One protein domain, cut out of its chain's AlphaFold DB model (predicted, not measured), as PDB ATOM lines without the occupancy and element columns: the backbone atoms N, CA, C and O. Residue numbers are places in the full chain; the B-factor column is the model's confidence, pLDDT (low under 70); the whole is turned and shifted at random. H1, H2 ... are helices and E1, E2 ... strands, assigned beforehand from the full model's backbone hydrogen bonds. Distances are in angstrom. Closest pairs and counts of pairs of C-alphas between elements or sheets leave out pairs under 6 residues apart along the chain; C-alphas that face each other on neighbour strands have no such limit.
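Overview. This is residues 9 to 104 of the 131 residues of an uncharacterized protein of Thermosporothrix hazakensis (UniProt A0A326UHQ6). A small three-stranded sheet, E2, E4 and E3, forms one end of an elongated domain and H3 lies across the other end, with H1 running between these ends through the middle. H2 packs across H1 near the sheet, which it only grazes, and a separate parallel pair of strands, E1 and E5, runs along one side; the tail, residues 99 to 104, sticks out beyond H3. The printed part has 96 residues, with three named helices and five named strands in the order E1 H1 E2 H2 E3 E4 E5 H3, a mixed class of helices and strands. The larger sheet has the order E2, E4, E3 and is antiparallel throughout. The whole is compact by its radius of gyration of the C-alphas, 14.0 A, and spans 41 by 26 by 25 A.

Along the chain. In the larger sheet, E2 is residues 38 to 40, E4 residues 74 to 76 and E3 residues 67 to 69. H2 is residues 51 to 61, 15.9 A long, and H1 is residues 19 to 30, 16.4 A long. E1, residues 9 to 11, begins at C-alpha 9 (-29.782, 40.613, 51.833), and E5, residues 82 to 86, is 13.2 A long. H3, residues 88 to 98, is 15.1 A long and ends at C-alpha 98 (-42.533, 50.295, 34.707).

Arrangement. E2 and E4 are antiparallel, with N 40 and O 74 at 2.9 A. E3 and E4 form a hairpin, with N 68 and O 75 at 2.9 A. E2, H2 and E3 make a split strand-helix-strand unit, two strands running the same way with E4 between them in the sheet, and its crossover is right-handed. H2 only grazes the sheet, with its residues 55 to 60. H1, with residues 24 to 29 alone, touches H2, about perpendicular at 83 degrees; the closest C-alphas, of Thr 28 and Ala 51, are 6.3 A apart. H1, with residues 19 to 23 alone, touches H3, and the closest C-alphas, of Ala 19 and Asp 94, are 5.3 A apart. H1 and H3 run opposite ways at a steep tilt of 68 degrees, only just short of about perpendicular. E1 and E5 are parallel, at 22 degrees, with N 10 and O 84 at 2.8 A. H1 and E5 are apart, and so are H2 and H3. In H1, H2 and H3 every O i to N i+4 pair is within hydrogen-bond range.

Size, cuts and confidence. The C-alphas farthest apart, those of Gln 71 and Ser 104, are 46.0 A apart. The printed part has no cut, and no link is long. Residues 99 to 104 stand free. The mean pLDDT of the printed part is 90.3, and residues 98 to 104 are under 70.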
ATOM      1  N   PHE A   9     -29.989  39.240  52.289       92.44
ATOM      2  CA  PHE A   9     -29.782  40.613  51.833       92.44
ATOM      3  C   PHE A   9     -29.763  40.660  50.307       92.44
ATOM      4  O   PHE A   9     -29.014  39.926  49.667       92.44
ATOM      5  N   LEU A  10     -30.580  41.533  49.724       94.44
ATOM      6  CA  LEU A  10     -30.686  41.731  48.282       94.44
ATOM      7  C   LEU A  10     -30.323  43.169  47.938       94.44
ATOM      8  O   LEU A  10     -31.099  44.089  48.186       94.44
ATOM      9  N   HIS A  11     -29.150  43.365  47.348       95.62
ATOM     10  CA  HIS A  11     -28.736  44.666  46.828       95.62
ATOM     11  C   HIS A  11     -29.400  44.901  45.472       95.62
ATOM     12  O   HIS A  11     -28.916  44.427  44.448       95.62
ATOM     13  N   TYR A  12     -30.514  45.631  45.465       95.25
ATOM     14  CA  TYR A  12     -31.376  45.774  44.293       95.25
ATOM     15  C   TYR A  12     -30.637  46.325  43.065       95.25
ATOM     16  O   TYR A  12     -30.739  45.766  41.976       95.25
ATOM     17  N   ALA A  13     -29.817  47.362  43.251       94.44
ATOM     18  CA  ALA A  13     -29.026  47.963  42.174       94.44
ATOM     19  C   ALA A  13     -27.994  46.999  41.554       94.44
ATOM     20  O   ALA A  13     -27.573  47.207  40.422       94.44
ATOM     21  N   ALA A  14     -27.600  45.944  42.274       94.62
ATOM     22  CA  ALA A  14     -26.653  44.940  41.796       94.62
ATOM     23  C   ALA A  14     -27.330  43.766  41.068       94.62
ATOM     24  O   ALA A  14     -26.631  42.901  40.548       94.62
ATOM     25  N   LEU A  15     -28.668  43.710  41.028       94.50
ATOM     26  CA  LEU A  15     -29.387  42.613  40.375       94.50
ATOM     27  C   LEU A  15     -29.187  42.616  38.854       94.50
ATOM     28  O   LEU A  15     -29.028  41.553  38.262       94.50
ATOM     29  N   ALA A  16     -29.193  43.793  38.227       94.38
ATOM     30  CA  ALA A  16     -29.002  43.968  36.791       94.38
ATOM     31  C   ALA A  16     -28.723  45.439  36.442       94.38
ATOM     32  O   ALA A  16     -28.913  46.347  37.259       94.38
ATOM     33  N   THR A  17     -28.300  45.685  35.203       92.81
ATOM     34  CA  THR A  17     -27.956  47.026  34.710       92.81
ATOM     35  C   THR A  17     -29.193  47.837  34.328       92.81
ATOM     36  O   THR A  17     -29.229  49.045  34.575       92.81
ATOM     37  N   THR A  18     -30.236  47.196  33.794       93.75
ATOM     38  CA  THR A  18     -31.477  47.874  33.395       93.75
ATOM     39  C   THR A  18     -32.594  47.714  34.429       93.75
ATOM     40  O   THR A  18     -32.653  46.725  35.161       93.75
ATOM     41  N   ALA A  19     -33.512  48.685  34.481       92.75
ATOM     42  CA  ALA A  19     -34.658  48.669  35.398       92.75
ATOM     43  C   ALA A  19     -35.554  47.437  35.194       92.75
ATOM     44  O   ALA A  19     -35.909  46.745  36.148       92.75
ATOM     45  N   GLN A  20     -35.869  47.125  33.933       92.31
ATOM     46  CA  GLN A  20     -36.702  45.979  33.580       92.31
ATOM     47  C   GLN A  20     -36.077  44.660  34.049       92.31
ATOM     48  O   GLN A  20     -36.757  43.848  34.672       92.31
ATOM     49  N   GLU A  21     -34.782  44.458  33.799       93.12
ATOM     50  CA  GLU A  21     -34.083  43.245  34.230       93.12
ATOM     51  C   GLU A  21     -34.006  43.149  35.756       93.12
ATOM     52  O   GLU A  21     -34.217  42.067  36.303       93.12
ATOM     53  N   ARG A  22     -33.771  44.264  36.466       95.25
ATOM     54  CA  ARG A  22     -33.757  44.272  37.939       95.25
ATOM     55  C   ARG A  22     -35.098  43.840  38.514       95.25
ATOM     56  O   ARG A  22     -35.137  43.006  39.417       95.25
ATOM     57  N   LEU A  23     -36.196  44.388  37.995       94.06
ATOM     58  CA  LEU A  23     -37.548  44.024  38.425       94.06
ATOM     59  C   LEU A  23     -37.879  42.569  38.093       94.06
ATOM     60  O   LEU A  23     -38.398  41.853  38.949       94.06
ATOM     61  N   GLN A  24     -37.544  42.113  36.886       93.75
ATOM     62  CA  GLN A  24     -37.791  40.738  36.464       93.75
ATOM     63  C   GLN A  24     -36.993  39.735  37.303       93.75
ATOM     64  O   GLN A  24     -37.542  38.717  37.734       93.75
ATOM     65  N   LEU A  25     -35.723  40.029  37.589       95.62
ATOM     66  CA  LEU A  25     -34.899  39.168  38.424       95.62
ATOM     67  C   LEU A  25     -35.371  39.186  39.880       95.62
ATOM     68  O   LEU A  25     -35.471  38.123  40.485       95.62
ATOM     69  N   LEU A  26     -35.747  40.347  40.432       95.81
ATOM     70  CA  LEU A  26     -36.331  40.428  41.776       95.81
ATOM     71  C   LEU A  26     -37.613  39.588  41.885       95.81
ATOM     72  O   LEU A  26     -37.757  38.816  42.832       95.81
ATOM     73  N   ALA A  27     -38.513  39.689  40.902       93.31
ATOM     74  CA  ALA A  27     -39.726  38.877  40.842       93.31
ATOM     75  C   ALA A  27     -39.397  37.377  40.761       93.31
ATOM     76  O   ALA A  27     -39.989  36.567  41.473       93.31
ATOM     77  N   THR A  28     -38.399  37.010  39.961       94.88
ATOM     78  CA  THR A  28     -37.943  35.624  39.813       94.88
ATOM     79  C   THR A  28     -37.358  35.072  41.117       94.88
ATOM     80  O   THR A  28     -37.730  33.982  41.544       94.88
ATOM     81  N   ILE A  29     -36.497  35.834  41.797       96.00
ATOM     82  CA  ILE A  29     -35.935  35.468  43.108       96.00
ATOM     83  C   ILE A  29     -37.056  35.319  44.143       96.00
ATOM     84  O   ILE A  29     -37.031  34.391  44.953       96.00
ATOM     85  N   SER A  30     -38.072  36.190  44.091       94.44
ATOM     86  CA  SER A  30     -39.195  36.161  45.032       94.44
ATOM     87  C   SER A  30     -39.992  34.854  44.997       94.44
ATOM     88  O   SER A  30     -40.586  34.481  46.007       94.44
ATOM     89  N   ALA A  31     -39.924  34.097  43.894       94.19
ATOM     90  CA  ALA A  31     -40.549  32.781  43.784       94.19
ATOM     91  C   ALA A  31     -39.979  31.748  44.776       94.19
ATOM     92  O   ALA A  31     -40.650  30.753  45.067       94.19
ATOM     93  N   LEU A  32     -38.768  31.981  45.302       94.81
ATOM     94  CA  LEU A  32     -38.122  31.150  46.323       94.81
ATOM     95  C   LEU A  32     -38.522  31.536  47.754       94.81
ATOM     96  O   LEU A  32     -38.329  30.745  48.681       94.81
ATOM     97  N   PHE A  33     -39.051  32.742  47.971       93.69
ATOM     98  CA  PHE A  33     -39.370  33.211  49.318       93.69
ATOM     99  C   PHE A  33     -40.515  32.405  49.912       93.69
ATOM    100  O   PHE A  33     -41.465  32.038  49.223       93.69
ATOM    101  N   ASN A  34     -40.423  32.131  51.215       90.25
ATOM    102  CA  ASN A  34     -41.423  31.372  51.970       90.25
ATOM    103  C   ASN A  34     -41.744  29.964  51.429       90.25
ATOM    104  O   ASN A  34     -42.660  29.317  51.938       90.25
ATOM    105  N   ARG A  35     -41.004  29.458  50.434       93.81
ATOM    106  CA  ARG A  35     -41.184  28.095  49.937       93.81
ATOM    107  C   ARG A  35     -40.767  27.092  51.015       93.81
ATOM    108  O   ARG A  35     -39.724  27.284  51.650       93.81
ATOM    109  N   PRO A  36     -41.560  26.031  51.241       94.94
ATOM    110  CA  PRO A  36     -41.181  25.002  52.192       94.94
ATOM    111  C   PRO A  36     -39.951  24.233  51.685       94.94
ATOM    112  O   PRO A  36     -39.703  24.208  50.472       94.94
ATOM    113  N   PRO A  37     -39.194  23.586  52.588       96.12
ATOM    114  CA  PRO A  37     -38.092  22.717  52.202       96.12
ATOM    115  C   PRO A  37     -38.524  21.685  51.160       96.12
ATOM    116  O   PRO A  37     -39.603  21.103  51.263       96.12
ATOM    117  N   GLY A  38     -37.686  21.465  50.155       96.75
ATOM    118  CA  GLY A  38     -38.032  20.602  49.032       96.75
ATOM    119  C   GLY A  38     -37.137  20.816  47.824       96.75
ATOM    120  O   GLY A  38     -36.218  21.634  47.848       96.75
ATOM    121  N   LEU A  39     -37.408  20.054  46.770       97.44
ATOM    122  CA  LEU A  39     -36.718  20.159  45.492       97.44
ATOM    123  C   LEU A  39     -37.655  20.796  44.470       97.44
ATOM    124  O   LEU A  39     -38.782  20.332  44.306       97.44
ATOM    125  N   TYR A  40     -37.186  21.840  43.794       97.19
ATOM    126  CA  TYR A  40     -37.993  22.613  42.857       97.19
ATOM    127  C   TYR A  40     -37.266  22.796  41.532       97.19
ATOM    128  O   TYR A  40     -36.082  23.122  41.516       97.19
ATOM    129  N   ASP A  41     -37.978  22.636  40.427       95.75
ATOM    130  CA  ASP A  41     -37.549  23.108  39.114       95.75
ATOM    131  C   ASP A  41     -38.259  24.431  38.764       95.75
ATOM    132  O   ASP A  41     -39.037  24.978  39.557       95.75
ATOM    133  N   GLY A  42     -37.993  24.970  37.572       93.19
ATOM    134  CA  GLY A  42     -38.626  26.212  37.122       93.19
ATOM    135  C   GLY A  42     -40.153  26.123  37.068       93.19
ATOM    136  O   GLY A  42     -40.836  27.065  37.469       93.19
ATOM    137  N   THR A  43     -40.693  24.977  36.651       94.12
ATOM    138  CA  THR A  43     -42.139  24.748  36.539       94.12
ATOM    139  C   THR A  43     -42.802  24.727  37.915       94.12
ATOM    140  O   THR A  43     -43.808  25.402  38.121       94.12
ATOM    141  N   ALA A  44     -42.216  24.019  38.884       94.25
ATOM    142  CA  ALA A  44     -42.705  23.927  40.258       94.25
ATOM    143  C   ALA A  44     -42.689  25.282  40.984       94.25
ATOM    144  O   ALA A  44     -43.503  25.528  41.877       94.25
ATOM    145  N   LEU A  45     -41.785  26.184  40.590       94.06
ATOM    146  CA  LEU A  45     -41.743  27.562  41.084       94.06
ATOM    147  C   LEU A  45     -42.708  28.507  40.354       94.06
ATOM    148  O   LEU A  45     -42.869  29.644  40.795       94.06
ATOM    149  N   GLY A  46     -43.369  28.053  39.283       92.25
ATOM    150  CA  GLY A  46     -44.245  28.879  38.448       92.25
ATOM    151  C   GLY A  46     -43.481  29.891  37.592       92.25
ATOM    152  O   GLY A  46     -44.016  30.947  37.260       92.25
ATOM    153  N   LEU A  47     -42.217  29.605  37.271       91.75
ATOM    154  CA  LEU A  47     -41.361  30.491  36.493       91.75
ATOM    155  C   LEU A  47     -41.589  30.307  34.995       91.75
ATOM    156  O   LEU A  47     -41.820  29.203  34.502       91.75
ATOM    157  N   SER A  48     -41.465  31.403  34.248       90.31
ATOM    158  CA  SER A  48     -41.433  31.332  32.791       90.31
ATOM    159  C   SER A  48     -40.137  30.658  32.307       90.31
ATOM    160  O   SER A  48     -39.114  30.719  33.000       90.31
ATOM    161  N   PRO A  49     -40.119  30.067  31.095       87.31
ATOM    162  CA  PRO A  49     -38.935  29.379  30.573       87.31
ATOM    163  C   PRO A  49     -37.663  30.240  30.542       87.31
ATOM    164  O   PRO A  49     -36.568  29.726  30.748       87.31
ATOM    165  N   GLY A  50     -37.798  31.553  30.323       89.75
ATOM    166  CA  GLY A  50     -36.668  32.491  30.331       89.75
ATOM    167  C   GLY A  50     -36.190  32.899  31.728       89.75
ATOM    168  O   GLY A  50     -35.039  33.297  31.881       89.75
ATOM    169  N   ALA A  51     -37.040  32.782  32.752       91.69
ATOM    170  CA  ALA A  51     -36.711  33.182  34.118       91.69
ATOM    171  C   ALA A  51     -35.863  32.129  34.852       91.69
ATOM    172  O   ALA A  51     -35.002  32.482  35.655       91.69
ATOM    173  N   TRP A  52     -36.052  30.837  34.554       94.31
ATOM    174  CA  TRP A  52     -35.294  29.763  35.207       94.31
ATOM    175  C   TRP A  52     -33.769  29.882  35.021       94.31
ATOM    176  O   TRP A  52     -33.057  29.900  36.027       94.31
ATOM    177  N   PRO A  53     -33.231  30.048  33.795       94.25
ATOM    178  CA  PRO A  53     -31.793  30.230  33.607       94.25
ATOM    179  C   PRO A  53     -31.241  31.455  34.346       94.25
ATOM    180  O   PRO A  53     -30.163  31.379  34.932       94.25
ATOM    181  N   GLN A  54     -31.989  32.565  34.363       93.44
ATOM    182  CA  GLN A  54     -31.594  33.785  35.071       93.44
ATOM    183  C   GLN A  54     -31.492  33.549  36.583       93.44
ATOM    184  O   GLN A  54     -30.518  33.971  37.207       93.44
ATOM    185  N   LEU A  55     -32.451  32.819  37.162       95.06
ATOM    186  CA  LEU A  55     -32.417  32.443  38.573       95.06
ATOM    187  C   LEU A  55     -31.205  31.571  38.902       95.06
ATOM    188  O   LEU A  55     -30.499  31.843  39.871       95.06
ATOM    189  N   CYS A  56     -30.941  30.546  38.088       94.88
ATOM    190  CA  CYS A  56     -29.804  29.650  38.282       94.88
ATOM    191  C   CYS A  56     -28.472  30.409  38.249       94.88
ATOM    192  O   CYS A  56     -27.638  30.215  39.131       94.88
ATOM    193  N   VAL A  57     -28.292  31.315  37.282       94.94
ATOM    194  CA  VAL A  57     -27.098  32.173  37.204       94.94
ATOM    195  C   VAL A  57     -26.984  33.058  38.441       94.94
ATOM    196  O   VAL A  57     -25.906  33.153  39.027       94.94
ATOM    197  N   TRP A  58     -28.075  33.685  38.885       95.06
ATOM    198  CA  TRP A  58     -28.041  34.520  40.083       95.06
ATOM    199  C   TRP A  58     -27.641  33.717  41.329       95.06
ATOM    200  O   TRP A  58     -26.768  34.153  42.077       95.06
ATOM    201  N   LEU A  59     -28.197  32.516  41.514       94.81
ATOM    202  CA  LEU A  59     -27.890  31.628  42.640       94.81
ATOM    203  C   LEU A  59     -26.435  31.152  42.673       94.81
ATOM    204  O   LEU A  59     -25.880  30.986  43.757       94.81
ATOM    205  N   GLN A  60     -25.803  30.964  41.513       93.44
ATOM    206  CA  GLN A  60     -24.376  30.625  41.432       93.44
ATOM    207  C   GLN A  60     -23.488  31.737  41.999       93.44
ATOM    208  O   GLN A  60     -22.471  31.454  42.628       93.44
ATOM    209  N   HIS A  61     -23.881  32.996  41.796       92.62
ATOM    210  CA  HIS A  61     -23.132  34.165  42.262       92.62
ATOM    211  C   HIS A  61     -23.560  34.637  43.659       92.62
ATOM    212  O   HIS A  61     -22.841  35.410  44.288       92.62
ATOM    213  N   ASN A  62     -24.715  34.179  44.150       91.50
ATOM    214  CA  ASN A  62     -25.312  34.604  45.416       91.50
ATOM    215  C   ASN A  62     -25.622  33.380  46.293       91.50
ATOM    216  O   ASN A  62     -26.794  33.032  46.494       91.50
ATOM    217  N   PRO A  63     -24.579  32.698  46.809       88.81
ATOM    218  CA  PRO A  63     -24.762  31.557  47.689       88.81
ATOM    219  C   PRO A  63     -25.485  31.983  48.965       88.81
ATOM    220  O   PRO A  63     -25.283  33.072  49.502       88.81
ATOM    221  N   SER A  64     -26.342  31.102  49.461       90.44
ATOM    222  CA  SER A  64     -27.197  31.381  50.603       90.44
ATOM    223  C   SER A  64     -27.474  30.089  51.370       90.44
ATOM    224  O   SER A  64     -27.552  29.020  50.768       90.44
ATOM    225  N   PRO A  65     -27.665  30.158  52.696       90.62
ATOM    226  CA  PRO A  65     -27.972  28.983  53.506       90.62
ATOM    227  C   PRO A  65     -29.413  28.473  53.316       90.62
ATOM    228  O   PRO A  65     -29.779  27.432  53.857       90.62
ATOM    229  N   PHE A  66     -30.270  29.208  52.599       93.44
ATOM    230  CA  PHE A  66     -31.660  28.812  52.353       93.44
ATOM    231  C   PHE A  66     -31.781  27.768  51.235       93.44
ATOM    232  O   PHE A  66     -32.703  26.950  51.259       93.44
ATOM    233  N   TRP A  67     -30.851  27.772  50.277       93.81
ATOM    234  CA  TRP A  67     -30.962  26.979  49.057       93.81
ATOM    235  C   TRP A  67     -29.615  26.575  48.466       93.81
ATOM    236  O   TRP A  67     -28.603  27.254  48.616       93.81
ATOM    237  N   THR A  68     -29.625  25.479  47.718       95.88
ATOM    238  CA  THR A  68     -28.496  25.023  46.912       95.88
ATOM    239  C   THR A  68     -28.973  24.736  45.500       95.88
ATOM    240  O   THR A  68     -30.014  24.108  45.306       95.88
ATOM    241  N   LEU A  69     -28.207  25.206  44.520       95.75
ATOM    242  CA  LEU A  69     -28.436  24.872  43.124       95.75
ATOM    243  C   LEU A  69     -27.896  23.463  42.844       95.75
ATOM    244  O   LEU A  69     -26.716  23.190  43.057       95.75
ATOM    245  N   GLU A  70     -28.764  22.586  42.358       94.19
ATOM    246  CA  GLU A  70     -28.430  21.279  41.796       94.19
ATOM    247  C   GLU A  70     -28.512  21.346  40.258       94.19
ATOM    248  O   GLU A  70     -28.913  22.358  39.688       94.19
ATOM    249  N   GLN A  71     -28.117  20.277  39.556       87.06
ATOM    250  CA  GLN A  71     -27.972  20.298  38.089       87.06
ATOM    251  C   GLN A  71     -29.219  20.783  37.329       87.06
ATOM    252  O   GLN A  71     -29.079  21.460  36.312       87.06
ATOM    253  N   GLN A  72     -30.423  20.433  37.788       89.31
ATOM    254  CA  GLN A  72     -31.689  20.784  37.123       89.31
ATOM    255  C   GLN A  72     -32.757  21.284  38.101       89.31
ATOM    256  O   GLN A  72     -33.934  21.366  37.761       89.31
ATOM    257  N   SER A  73     -32.360  21.611  39.324       96.12
ATOM    258  CA  SER A  73     -33.289  21.912  40.404       96.12
ATOM    259  C   SER A  73     -32.632  22.790  41.458       96.12
ATOM    260  O   SER A  73     -31.414  22.925  41.532       96.12
ATOM    261  N   ILE A  74     -33.453  23.398  42.300       97.00
ATOM    262  CA  ILE A  74     -33.041  24.128  43.489       97.00
ATOM    263  C   ILE A  74     -33.542  23.331  44.684       97.00
ATOM    264  O   ILE A  74     -34.747  23.104  44.837       97.00
ATOM    265  N   ARG A  75     -32.620  22.910  45.549       97.31
ATOM    266  CA  ARG A  75     -32.964  22.350  46.853       97.31
ATOM    267  C   ARG A  75     -33.122  23.488  47.843       97.31
ATOM    268  O   ARG A  75     -32.166  24.212  48.101       97.31
ATOM    269  N   ILE A  76     -34.307  23.620  48.414       96.25
ATOM    270  CA  ILE A  76     -34.585  24.525  49.526       96.25
ATOM    271  C   ILE A  76     -34.417  23.736  50.819       96.25
ATOM    272  O   ILE A  76     -35.107  22.739  51.037       96.25
ATOM    273  N   HIS A  77     -33.501  24.182  51.673       94.56
ATOM    274  CA  HIS A  77     -33.216  23.543  52.963       94.56
ATOM    275  C   HIS A  77     -34.138  24.065  54.060       94.56
ATOM    276  O   HIS A  77     -34.539  23.327  54.955       94.56
ATOM    277  N   ARG A  78     -34.482  25.352  53.981       92.00
ATOM    278  CA  ARG A  78     -35.362  26.053  54.920       92.00
ATOM    279  C   ARG A  78     -36.003  27.261  54.245       92.00
ATOM    280  O   ARG A  78     -35.418  27.851  53.338       92.00
ATOM    281  N   ALA A  79     -37.186  27.644  54.712       91.56
ATOM    282  CA  ALA A  79     -37.909  28.781  54.161       91.56
ATOM    283  C   ALA A  79     -37.166  30.101  54.436       91.56
ATOM    284  O   ALA A  79     -36.840  30.419  55.582       91.56
ATOM    285  N   CYS A  80     -36.942  30.899  53.393       91.81
ATOM    286  CA  CYS A  80     -36.460  32.272  53.531       91.81
ATOM    287  C   CYS A  80     -37.640  33.192  53.867       91.81
ATOM    288  O   CYS A  80     -38.333  33.667  52.966       91.81
ATOM    289  N   GLN A  81     -37.878  33.406  55.162       88.62
ATOM    290  CA  GLN A  81     -38.992  34.228  55.659       88.62
ATOM    291  C   GLN A  81     -38.620  35.696  55.861       88.62
ATOM    292  O   GLN A  81     -39.467  36.576  55.724       88.62
ATOM    293  N   LYS A  82     -37.351  35.975  56.173       89.88
ATOM    294  CA  LYS A  82     -36.865  37.331  56.429       89.88
ATOM    295  C   LYS A  82     -35.864  37.714  55.347       89.88
ATOM    296  O   LYS A  82     -34.865  37.029  55.130       89.88
ATOM    297  N   HIS A  83     -36.138  38.818  54.670       90.75
ATOM    298  CA  HIS A  83     -35.275  39.354  53.629       90.75
ATOM    299  C   HIS A  83     -35.255  40.879  53.702       90.75
ATOM    300  O   HIS A  83     -36.242  41.513  54.070       90.75
ATOM    301  N   VAL A  84     -34.109  41.461  53.367       91.06
ATOM    302  CA  VAL A  84     -33.882  42.905  53.344       91.06
ATOM    303  C   VAL A  84     -33.486  43.290  51.933       91.06
ATOM    304  O   VAL A  84     -32.478  42.815  51.409       91.06
ATOM    305  N   ILE A  85     -34.268  44.176  51.326       93.50
ATOM    306  CA  ILE A  85     -33.927  44.785  50.045       93.50
ATOM    307  C   ILE A  85     -33.176  46.087  50.327       93.50
ATOM    308  O   ILE A  85     -33.706  47.002  50.954       93.50
ATOM    309  N   ILE A  86     -31.931  46.160  49.866       93.81
ATOM    310  CA  ILE A  86     -31.057  47.327  49.969       93.81
ATOM    311  C   ILE A  86     -31.110  48.079  48.637       93.81
ATOM    312  O   ILE A  86     -31.001  47.474  47.572       93.81
ATOM    313  N   GLY A  87     -31.249  49.406  48.691       92.19
ATOM    314  CA  GLY A  87     -31.416  50.242  47.495       92.19
ATOM    315  C   GLY A  87     -32.881  50.453  47.100       92.19
ATOM    316  O   GLY A  87     -33.204  50.507  45.918       92.19
ATOM    317  N   THR A  88     -33.773  50.577  48.088       87.69
ATOM    318  CA  THR A  88     -35.218  50.767  47.883       87.69
ATOM    319  C   THR A  88     -35.576  52.026  47.092       87.69
ATOM    320  O   THR A  88     -36.589  52.014  46.407       87.69
ATOM    321  N   GLY A  89     -34.747  53.078  47.112       90.44
ATOM    322  CA  GLY A  89     -34.935  54.259  46.255       90.44
ATOM    323  C   GLY A  89     -34.943  53.907  44.763       90.44
ATOM    324  O   GLY A  89     -35.909  54.212  44.072       90.44
ATOM    325  N   GLN A  90     -33.937  53.153  44.302       92.38
ATOM    326  CA  GLN A  90     -33.861  52.682  42.912       92.38
ATOM    327  C   GLN A  90     -35.020  51.741  42.564       92.38
ATOM    328  O   GLN A  90     -35.567  51.817  41.471       92.38
ATOM    329  N   LEU A  91     -35.419  50.866  43.495       92.12
ATOM    330  CA  LEU A  91     -36.588  50.002  43.303       92.12
ATOM    331  C   LEU A  91     -37.859  50.826  43.090       92.12
ATOM    332  O   LEU A  91     -38.641  50.532  42.192       92.12
ATOM    333  N   ILE A  92     -38.063  51.861  43.903       90.38
ATOM    334  CA  ILE A  92     -39.214  52.750  43.772       90.38
ATOM    335  C   ILE A  92     -39.168  53.474  42.423       90.38
ATOM    336  O   ILE A  92     -40.192  53.518  41.746       90.38
ATOM    337  N   GLU A  93     -38.022  54.011  42.007       90.06
ATOM    338  CA  GLU A  93     -37.863  54.650  40.693       90.06
ATOM    339  C   GLU A  93     -38.216  53.690  39.550       90.06
ATOM    340  O   GLU A  93     -39.079  53.999  38.729       90.06
ATOM    341  N   ASP A  94     -37.628  52.494  39.540       92.00
ATOM    342  CA  ASP A  94     -37.857  51.489  38.500       92.00
ATOM    343  C   ASP A  94     -39.335  51.056  38.433       92.00
ATOM    344  O   ASP A  94     -39.888  50.886  37.341       92.00
ATOM    345  N   LEU A  95     -40.006  50.929  39.586       86.56
ATOM    346  CA  LEU A  95     -41.445  50.651  39.663       86.56
ATOM    347  C   LEU A  95     -42.294  51.791  39.080       86.56
ATOM    348  O   LEU A  95     -43.275  51.517  38.389       86.56
ATOM    349  N   HIS A  96     -41.918  53.053  39.317       83.00
ATOM    350  CA  HIS A  96     -42.611  54.205  38.734       83.00
ATOM    351  C   HIS A  96     -42.480  54.236  37.205       83.00
ATOM    352  O   HIS A  96     -43.458  54.525  36.521       83.00
ATOM    353  N   PHE A  97     -41.309  53.897  36.656       74.06
ATOM    354  CA  PHE A  97     -41.100  53.833  35.204       74.06
ATOM    355  C   PHE A  97     -41.798  52.643  34.538       74.06
ATOM    356  O   PHE A  97     -42.225  52.744  33.388       74.06
ATOM    357  N   SER A  98     -41.940  51.525  35.251       66.19
ATOM    358  CA  SER A  98     -42.533  50.295  34.707       66.19
ATOM    359  C   SER A  98     -44.063  50.287  34.736       66.19
ATOM    360  O   SER A  98     -44.687  49.428  34.114       66.19
ATOM    361  N   SER A  99     -44.681  51.242  35.435       58.09
ATOM    362  CA  SER A  99     -46.132  51.415  35.502       58.09
ATOM    363  C   SER A  99     -46.518  52.815  35.001       58.09
ATOM    364  O   SER A  99     -46.752  53.719  35.803       58.09
ATOM    365  N   PRO A 100     -46.594  53.040  33.670       51.53
ATOM    366  CA  PRO A 100     -47.006  54.336  33.118       51.53
ATOM    367  C   PRO A 100     -48.462  54.693  33.463       51.53
ATOM    368  O   PRO A 100     -48.862  55.851  33.368       51.53
ATOM    369  N   SER A 101     -49.254  53.713  33.897       52.16
ATOM    370  CA  SER A 101     -50.618  53.876  34.378       52.16
ATOM    371  C   SER A 101     -50.667  53.587  35.877       52.16
ATOM    372  O   SER A 101     -50.861  52.441  36.291       52.16
ATOM    373  N   ARG A 102     -50.546  54.619  36.717       52.94
ATOM    374  CA  ARG A 102     -51.162  54.519  38.045       52.94
ATOM    375  C   ARG A 102     -52.641  54.167  37.831       52.94
ATOM    376  O   ARG A 102     -53.276  54.878  37.049       52.94
ATOM    377  N   PRO A 103     -53.212  53.148  38.503       55.94
ATOM    378  CA  PRO A 103     -54.651  53.155  38.700       55.94
ATOM    379  C   PRO A 103     -54.973  54.498  39.352       55.94
ATOM    380  O   PRO A 103     -54.305  54.918  40.307       55.94
ATOM    381  N   SER A 104     -55.912  55.227  38.766       66.94
ATOM    382  CA  SER A 104     -56.378  56.471  39.354       66.94
ATOM    383  C   SER A 104     -56.867  56.188  40.776       66.94
ATOM    384  O   SER A 104     -57.215  55.055  41.126       66.94
TER     385      SER A 104